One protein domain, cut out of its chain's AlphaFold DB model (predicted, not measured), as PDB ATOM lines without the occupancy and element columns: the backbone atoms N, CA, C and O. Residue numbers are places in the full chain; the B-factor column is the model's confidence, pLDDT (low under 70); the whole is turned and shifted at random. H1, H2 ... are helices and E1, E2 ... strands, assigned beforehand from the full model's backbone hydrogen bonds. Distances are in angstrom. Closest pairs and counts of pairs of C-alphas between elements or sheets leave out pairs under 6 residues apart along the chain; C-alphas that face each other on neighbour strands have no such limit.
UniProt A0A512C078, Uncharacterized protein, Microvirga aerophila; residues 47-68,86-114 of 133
ATOM      1  N   TYR A  47       7.540 -25.733 -29.570       88.88
ATOM      2  CA  TYR A  47       6.283 -26.372 -29.933       88.88
ATOM      3  C   TYR A  47       5.514 -26.836 -28.701       88.88
ATOM      4  O   TYR A  47       6.037 -27.547 -27.844       88.88
ATOM      5  N   ASN A  48       4.228 -26.514 -28.664       90.81
ATOM      6  CA  ASN A  48       3.249 -27.115 -27.776       90.81
ATOM      7  C   ASN A  48       2.786 -28.453 -28.352       90.81
ATOM      8  O   ASN A  48       2.170 -28.495 -29.419       90.81
ATOM      9  N   LEU A  49       3.056 -29.544 -27.639       90.00
ATOM     10  CA  LEU A  49       2.619 -30.884 -28.006       90.00
ATOM     11  C   LEU A  49       1.287 -31.225 -27.351       90.00
ATOM     12  O   LEU A  49       1.137 -31.220 -26.126       90.00
ATOM     13  N   PHE A  50       0.346 -31.634 -28.188       91.38
ATOM     14  CA  PHE A  50      -0.943 -32.172 -27.807       91.38
ATOM     15  C   PHE A  50      -1.026 -33.633 -28.231       91.38
ATOM     16  O   PHE A  50      -0.666 -33.993 -29.349       91.38
ATOM     17  N   ARG A  51      -1.542 -34.483 -27.350       90.75
ATOM     18  CA  ARG A  51      -1.773 -35.905 -27.605       90.75
ATOM     19  C   ARG A  51      -3.257 -36.188 -27.690       90.75
ATOM     20  O   ARG A  51      -4.033 -35.680 -26.875       90.75
ATOM     21  N   ASN A  52      -3.642 -37.022 -28.645       91.00
ATOM     22  CA  ASN A  52      -5.016 -37.469 -28.764       91.00
ATOM     23  C   ASN A  52      -5.335 -38.532 -27.691       91.00
ATOM     24  O   ASN A  52      -4.570 -39.466 -27.455       91.00
ATOM     25  N   ARG A  53      -6.474 -38.382 -27.013       87.56
ATOM     26  CA  ARG A  53      -6.973 -39.275 -25.959       87.56
ATOM     27  C   ARG A  53      -7.519 -40.587 -26.516       87.56
ATOM     28  O   ARG A  53      -7.440 -41.603 -25.835       87.56
ATOM     29  N   LEU A  54      -8.085 -40.560 -27.723       88.19
ATOM     30  CA  LEU A  54      -8.630 -41.741 -28.398       88.19
ATOM     31  C   LEU A  54      -7.532 -42.504 -29.144       88.19
ATOM     32  O   LEU A  54      -7.539 -43.732 -29.177       88.19
ATOM     33  N   GLU A  55      -6.573 -41.770 -29.710       87.44
ATOM     34  CA  GLU A  55      -5.436 -42.315 -30.447       87.44
ATOM     35  C   GLU A  55      -4.122 -41.914 -29.757       87.44
ATOM     36  O   GLU A  55      -3.513 -40.911 -30.119       87.44
ATOM     37  N   PRO A  56      -3.650 -42.679 -28.756       84.12
ATOM     38  CA  PRO A  56      -2.519 -42.292 -27.908       84.12
ATOM     39  C   PRO A  56      -1.176 -42.174 -28.640       84.12
ATOM     40  O   PRO A  56      -0.221 -41.661 -28.056       84.12
ATOM     41  N   ASP A  57      -1.080 -42.665 -29.870       84.56
ATOM     42  CA  ASP A  57       0.108 -42.530 -30.710       84.56
ATOM     43  C   ASP A  57       0.028 -41.296 -31.625       84.56
ATOM     44  O   ASP A  57       1.011 -40.964 -32.275       84.56
ATOM     45  N   LEU A  58      -1.118 -40.607 -31.687       89.31
ATOM     46  CA  LEU A  58      -1.337 -39.425 -32.517       89.31
ATOM     47  C   LEU A  58      -1.028 -38.144 -31.731       89.31
ATOM     48  O   LEU A  58      -1.623 -37.873 -30.680       89.31
ATOM     49  N   PHE A  59      -0.127 -37.336 -32.280       90.38
ATOM     50  CA  PHE A  59       0.352 -36.090 -31.696       90.38
ATOM     51  C   PHE A  59       0.169 -34.925 -32.661       90.38
ATOM     52  O   PHE A  59       0.279 -35.077 -33.877       90.38
ATOM     53  N   CYS A  60      -0.080 -33.748 -32.098       90.88
ATOM     54  CA  CYS A  60      -0.098 -32.486 -32.812       90.88
ATOM     55  C   CYS A  60       0.853 -31.502 -32.133       90.88
ATOM     56  O   CYS A  60       0.747 -31.265 -30.931       90.88
ATOM     57  N   ALA A  61       1.777 -30.945 -32.901       91.38
ATOM     58  CA  ALA A  61       2.675 -29.886 -32.487       91.38
ATOM     59  C   ALA A  61       2.191 -28.551 -33.050       91.38
ATOM     60  O   ALA A  61       1.972 -28.415 -34.254       91.38
ATOM     61  N   VAL A  62       2.051 -27.565 -32.171       90.62
ATOM     62  CA  VAL A  62       1.668 -26.198 -32.526       90.62
ATOM     63  C   VAL A  62       2.774 -25.259 -32.057       90.62
ATOM     64  O   VAL A  62       3.134 -25.333 -30.882       90.62
ATOM     65  N   PRO A  63       3.322 -24.394 -32.918       89.38
ATOM     66  CA  PRO A  63       4.262 -23.362 -32.490       89.38
ATOM     67  C   PRO A  63       3.664 -22.479 -31.383       89.38
ATOM     68  O   PRO A  63       2.472 -22.178 -31.407       89.38
ATOM     69  N   GLU A  64       4.464 -22.062 -30.405       87.81
ATOM     70  CA  GLU A  64       3.982 -21.189 -29.319       87.81
ATOM     71  C   GLU A  64       3.515 -19.809 -29.790       87.81
ATOM     72  O   GLU A  64       2.641 -19.206 -29.168       87.81
ATOM     73  N   ASP A  65       4.085 -19.316 -30.882       85.12
ATOM     74  CA  ASP A  65       3.779 -18.026 -31.496       85.12
ATOM     75  C   ASP A  65       2.497 -18.051 -32.344       85.12
ATOM     76  O   ASP A  65       2.069 -17.010 -32.845       85.12
ATOM     77  N   ARG A  66       1.856 -19.219 -32.491       83.44
ATOM     78  CA  ARG A  66       0.665 -19.404 -33.326       83.44
ATOM     79  C   ARG A  66      -0.572 -19.813 -32.529       83.44
ATOM     80  O   ARG A  66      -0.476 -20.478 -31.495       83.44
ATOM     81  N   PRO A  67      -1.775 -19.443 -33.005       85.44
ATOM     82  CA  PRO A  67      -3.007 -19.838 -32.347       85.44
ATOM     83  C   PRO A  67      -3.200 -21.357 -32.400       85.44
ATOM     84  O   PRO A  67      -3.044 -21.991 -33.440       85.44
ATOM     85  N   VAL A  68      -3.625 -21.943 -31.276       84.69
ATOM     86  CA  VAL A  68      -3.972 -23.370 -31.214       84.69
ATOM     87  C   VAL A  68      -5.194 -23.651 -32.102       84.69
ATOM     88  O   VAL A  68      -6.261 -23.065 -31.853       84.69
ATOM     89  N   VAL A  86      14.622 -30.895 -30.418       51.81
ATOM     90  CA  VAL A  86      15.812 -31.730 -30.217       51.81
ATOM     91  C   VAL A  86      15.562 -32.858 -29.200       51.81
ATOM     92  O   VAL A  86      16.291 -33.849 -29.185       51.81
ATOM     93  N   ALA A  87      14.516 -32.768 -28.368       50.78
ATOM     94  CA  ALA A  87      14.387 -33.616 -27.177       50.78
ATOM     95  C   ALA A  87      13.592 -34.927 -27.354       50.78
ATOM     96  O   ALA A  87      13.698 -35.822 -26.511       50.78
ATOM     97  N   GLN A  88      12.797 -35.093 -28.417       56.19
ATOM     98  CA  GLN A  88      11.942 -36.278 -28.586       56.19
ATOM     99  C   GLN A  88      12.196 -36.955 -29.930       56.19
ATOM    100  O   GLN A  88      11.750 -36.473 -30.958       56.19
ATOM    101  N   GLY A  89      12.859 -38.116 -29.933       62.47
ATOM    102  CA  GLY A  89      13.271 -38.840 -31.152       62.47
ATOM    103  C   GLY A  89      12.157 -39.313 -32.106       62.47
ATOM    104  O   GLY A  89      12.450 -40.036 -33.051       62.47
ATOM    105  N   ALA A  90      10.892 -38.949 -31.867       68.50
ATOM    106  CA  ALA A  90       9.777 -39.124 -32.801       68.50
ATOM    107  C   ALA A  90       9.367 -37.815 -33.510       68.50
ATOM    108  O   ALA A  90       8.478 -37.841 -34.357       68.50
ATOM    109  N   PHE A  91       9.973 -36.684 -33.139       79.19
ATOM    110  CA  PHE A  91       9.678 -35.359 -33.663       79.19
ATOM    111  C   PHE A  91      10.692 -34.989 -34.747       79.19
ATOM    112  O   PHE A  91      11.878 -34.826 -34.467       79.19
ATOM    113  N   ASP A  92      10.220 -34.871 -35.985       83.88
ATOM    114  CA  ASP A  92      11.027 -34.400 -37.109       83.88
ATOM    115  C   ASP A  92      10.870 -32.883 -37.262       83.88
ATOM    116  O   ASP A  92       9.811 -32.388 -37.656       83.88
ATOM    117  N   LEU A  93      11.939 -32.151 -36.949       82.94
ATOM    118  CA  LEU A  93      11.970 -30.692 -37.004       82.94
ATOM    119  C   LEU A  93      11.784 -30.135 -38.417       82.94
ATOM    120  O   LEU A  93      11.145 -29.096 -38.586       82.94
ATOM    121  N   GLU A  94      12.366 -30.772 -39.428       84.75
ATOM    122  CA  GLU A  94      12.340 -30.265 -40.802       84.75
ATOM    123  C   GLU A  94      10.942 -30.426 -41.397       84.75
ATOM    124  O   GLU A  94      10.360 -29.476 -41.939       84.75
ATOM    125  N   THR A  95      10.342 -31.597 -41.172       86.94
ATOM    126  CA  THR A  95       8.939 -31.832 -41.508       86.94
ATOM    127  C   THR A  95       8.021 -30.909 -40.703       86.94
ATOM    128  O   THR A  95       7.088 -30.344 -41.273       86.94
ATOM    129  N   ALA A  96       8.288 -30.680 -39.411       87.62
ATOM    130  CA  ALA A  96       7.491 -29.772 -38.584       87.62
ATOM    131  C   ALA A  96       7.514 -28.331 -39.108       87.62
ATOM    132  O   ALA A  96       6.460 -27.703 -39.212       87.62
ATOM    133  N   ARG A  97       8.688 -27.811 -39.478       86.62
ATOM    134  CA  ARG A  97       8.838 -26.474 -40.080       86.62
ATOM    135  C   ARG A  97       8.031 -26.350 -41.365       86.62
ATOM    136  O   ARG A  97       7.277 -25.392 -41.521       86.62
ATOM    137  N   THR A  98       8.143 -27.343 -42.241       87.56
ATOM    138  CA  THR A  98       7.413 -27.370 -43.512       87.56
ATOM    139  C   THR A  98       5.905 -27.449 -43.279       87.56
ATOM    140  O   THR A  98       5.144 -26.659 -43.832       87.56
ATOM    141  N   ALA A  99       5.450 -28.346 -42.405       87.12
ATOM    142  CA  ALA A  99       4.034 -28.513 -42.095       87.12
ATOM    143  C   ALA A  99       3.418 -27.242 -41.500       87.12
ATOM    144  O   ALA A  99       2.326 -26.856 -41.905       87.12
ATOM    145  N   VAL A 100       4.133 -26.566 -40.601       87.44
ATOM    146  CA  VAL A 100       3.708 -25.303 -39.982       87.44
ATOM    147  C   VAL A 100       3.649 -24.163 -40.982       87.44
ATOM    148  O   VAL A 100       2.774 -23.307 -40.866       87.44
ATOM    149  N   TRP A 101       4.537 -24.146 -41.975       86.44
ATOM    150  CA  TRP A 101       4.464 -23.155 -43.045       86.44
ATOM    151  C   TRP A 101       3.105 -23.214 -43.748       86.44
ATOM    152  O   TRP A 101       2.479 -22.178 -43.958       86.44
ATOM    153  N   PHE A 102       2.630 -24.418 -44.075       84.31
ATOM    154  CA  PHE A 102       1.399 -24.603 -44.850       84.31
ATOM    155  C   PHE A 102       0.127 -24.698 -44.004       84.31
ATOM    156  O   PHE A 102      -0.927 -24.248 -44.440       84.31
ATOM    157  N   ASN A 103       0.209 -25.300 -42.819       86.56
ATOM    158  CA  ASN A 103      -0.955 -25.690 -42.020       86.56
ATOM    159  C   ASN A 103      -0.977 -25.036 -40.638       86.56
ATOM    160  O   ASN A 103      -1.929 -25.240 -39.897       86.56
ATOM    161  N   GLU A 104       0.069 -24.296 -40.262       88.69
ATOM    162  CA  GLU A 104       0.248 -23.676 -38.938       88.69
ATOM    163  C   GLU A 104       0.415 -24.659 -37.765       88.69
ATOM    164  O   GLU A 104       0.687 -24.251 -36.638       88.69
ATOM    165  N   PHE A 105       0.312 -25.961 -38.026       91.12
ATOM    166  CA  PHE A 105       0.544 -27.045 -37.081       91.12
ATOM    167  C   PHE A 105       1.220 -28.226 -37.781       91.12
ATOM    168  O   PHE A 105       1.243 -28.328 -39.009       91.12
ATOM    169  N   TYR A 106       1.733 -29.161 -36.988       91.50
ATOM    170  CA  TYR A 106       2.304 -30.413 -37.465       91.50
ATOM    171  C   TYR A 106       1.628 -31.606 -36.785       91.50
ATOM    172  O   TYR A 106       1.606 -31.701 -35.561       91.50
ATOM    173  N   LEU A 107       1.049 -32.517 -37.571       91.12
ATOM    174  CA  LEU A 107       0.367 -33.718 -37.086       91.12
ATOM    175  C   LEU A 107       1.195 -34.957 -37.443       91.12
ATOM    176  O   LEU A 107       1.533 -35.154 -38.608       91.12
ATOM    177  N   PHE A 108       1.491 -35.804 -36.461       89.50
ATOM    178  CA  PHE A 108       2.309 -36.999 -36.669       89.50
ATOM    179  C   PHE A 108       1.899 -38.147 -35.744       89.50
ATOM    180  O   PHE A 108       1.273 -37.951 -34.702       89.50
ATOM    181  N   VAL A 109       2.254 -39.372 -36.137       87.56
ATOM    182  CA  VAL A 109       2.054 -40.573 -35.320       87.56
ATOM    183  C   VAL A 109       3.400 -41.013 -34.764       87.56
ATOM    184  O   VAL A 109       4.295 -41.386 -35.520       87.56
ATOM    185  N   ALA A 110       3.539 -41.011 -33.441       83.00
ATOM    186  CA  ALA A 110       4.699 -41.583 -32.783       83.00
ATOM    187  C   ALA A 110       4.637 -43.107 -32.920       83.00
ATOM    188  O   ALA A 110       3.738 -43.766 -32.394       83.00
ATOM    189  N   LEU A 111       5.598 -43.694 -33.633       72.25
ATOM    190  CA  LEU A 111       5.713 -45.145 -33.730       72.25
ATOM    191  C   LEU A 111       6.210 -45.699 -32.395       72.25
ATOM    192  O   LEU A 111       7.405 -45.876 -32.158       72.25
ATOM    193  N   ASN A 112       5.268 -45.981 -31.507       63.38
ATOM    194  CA  ASN A 112       5.565 -46.613 -30.242       63.38
ATOM    195  C   ASN A 112       5.968 -48.071 -30.507       63.38
ATOM    196  O   ASN A 112       5.158 -48.886 -30.959       63.38
ATOM    197  N   ARG A 113       7.220 -48.445 -30.212       56.53
ATOM    198  CA  ARG A 113       7.694 -49.835 -30.390       56.53
ATOM    199  C   ARG A 113       6.958 -50.853 -29.502       56.53
ATOM    200  O   ARG A 113       7.201 -52.047 -29.629       56.53
ATOM    201  N   ARG A 114       6.057 -50.410 -28.614       56.00
ATOM    202  CA  ARG A 114       5.349 -51.248 -27.629       56.00
ATOM    203  C   ARG A 114       3.912 -51.645 -27.989       56.00
ATOM    204  O   ARG A 114       3.181 -52.112 -27.122       56.00
TER     205      ARG A 114
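AT A GLANCE: This is residues 47 to 68 and 86 to 114 of the 133 residues of an uncharacterized protein of Microvirga aerophila (UniProt A0A512C078). A small antiparallel sheet of three short strands has a single helix, H1, over one face, tilted so that it only just stands up from the sheet, and no named helix on the other face. E2 is the middle strand, between E1 and E3, and residues 110 to 114 run on past the end of E3 as a tail. The printed part has 51 residues, with three named strands and one named helix in the order E1, E2, H1, E3; the class is mixed, helices and strands. The whole is compact, with a radius of gyration of the C-alphas of 10.9 A and spans of 32 by 22 by 18 A.

IN THESE COORDINATES: In the sheet, E1 is residues 47 to 52, 15.9 A long, beginning at C-alpha 47 at (6.283, -26.372, -29.933). E2 is residues 58 to 63, 17.0 A long, and E3 is residues 106 to 109, 10.4 A long, ending at C-alpha 109 at (2.054, -40.573, -35.320). H1 is residues 93 to 103, 14.7 A long, beginning at C-alpha 93 at (11.970, -30.692, -37.004).

HOW THE PARTS SIT: E1 and E2 are a hairpin, antiparallel at 155 degrees, with N 48 and O 62 at 2.7 A, within hydrogen-bond range. E2 and E3 are antiparallel at 158 degrees, with N 61 and O 106 at 2.8 A, also within hydrogen-bond range. H1 is on the sheet at a height over the sheet of 6.1 A, two layers, a helix on one face of a sheet. It is only just over E3, with 3 of its 11 C-alphas falling there, and it only just stands up from the sheet, rising 43 degrees. The closest C-alphas of H1 and E3 are those of Ala 99 and Tyr 106, 5.3 A apart. In H1 every O i to N i+4 pair is within hydrogen-bond range.

THE WHOLE: The two C-alphas farthest apart, those of Asp 65 and Arg 114, are 33.5 A apart. Residues 69 to 85 are not printed, and C-alphas 68 and 86 are 21.5 A apart across this cut, which lies in the link from E2 to H1. The links E1 to E2 and H1 to E3 are tight. Mean pLDDT of the printed part is 82.6; residues 86 to 90 and 112 to 114 are under 70.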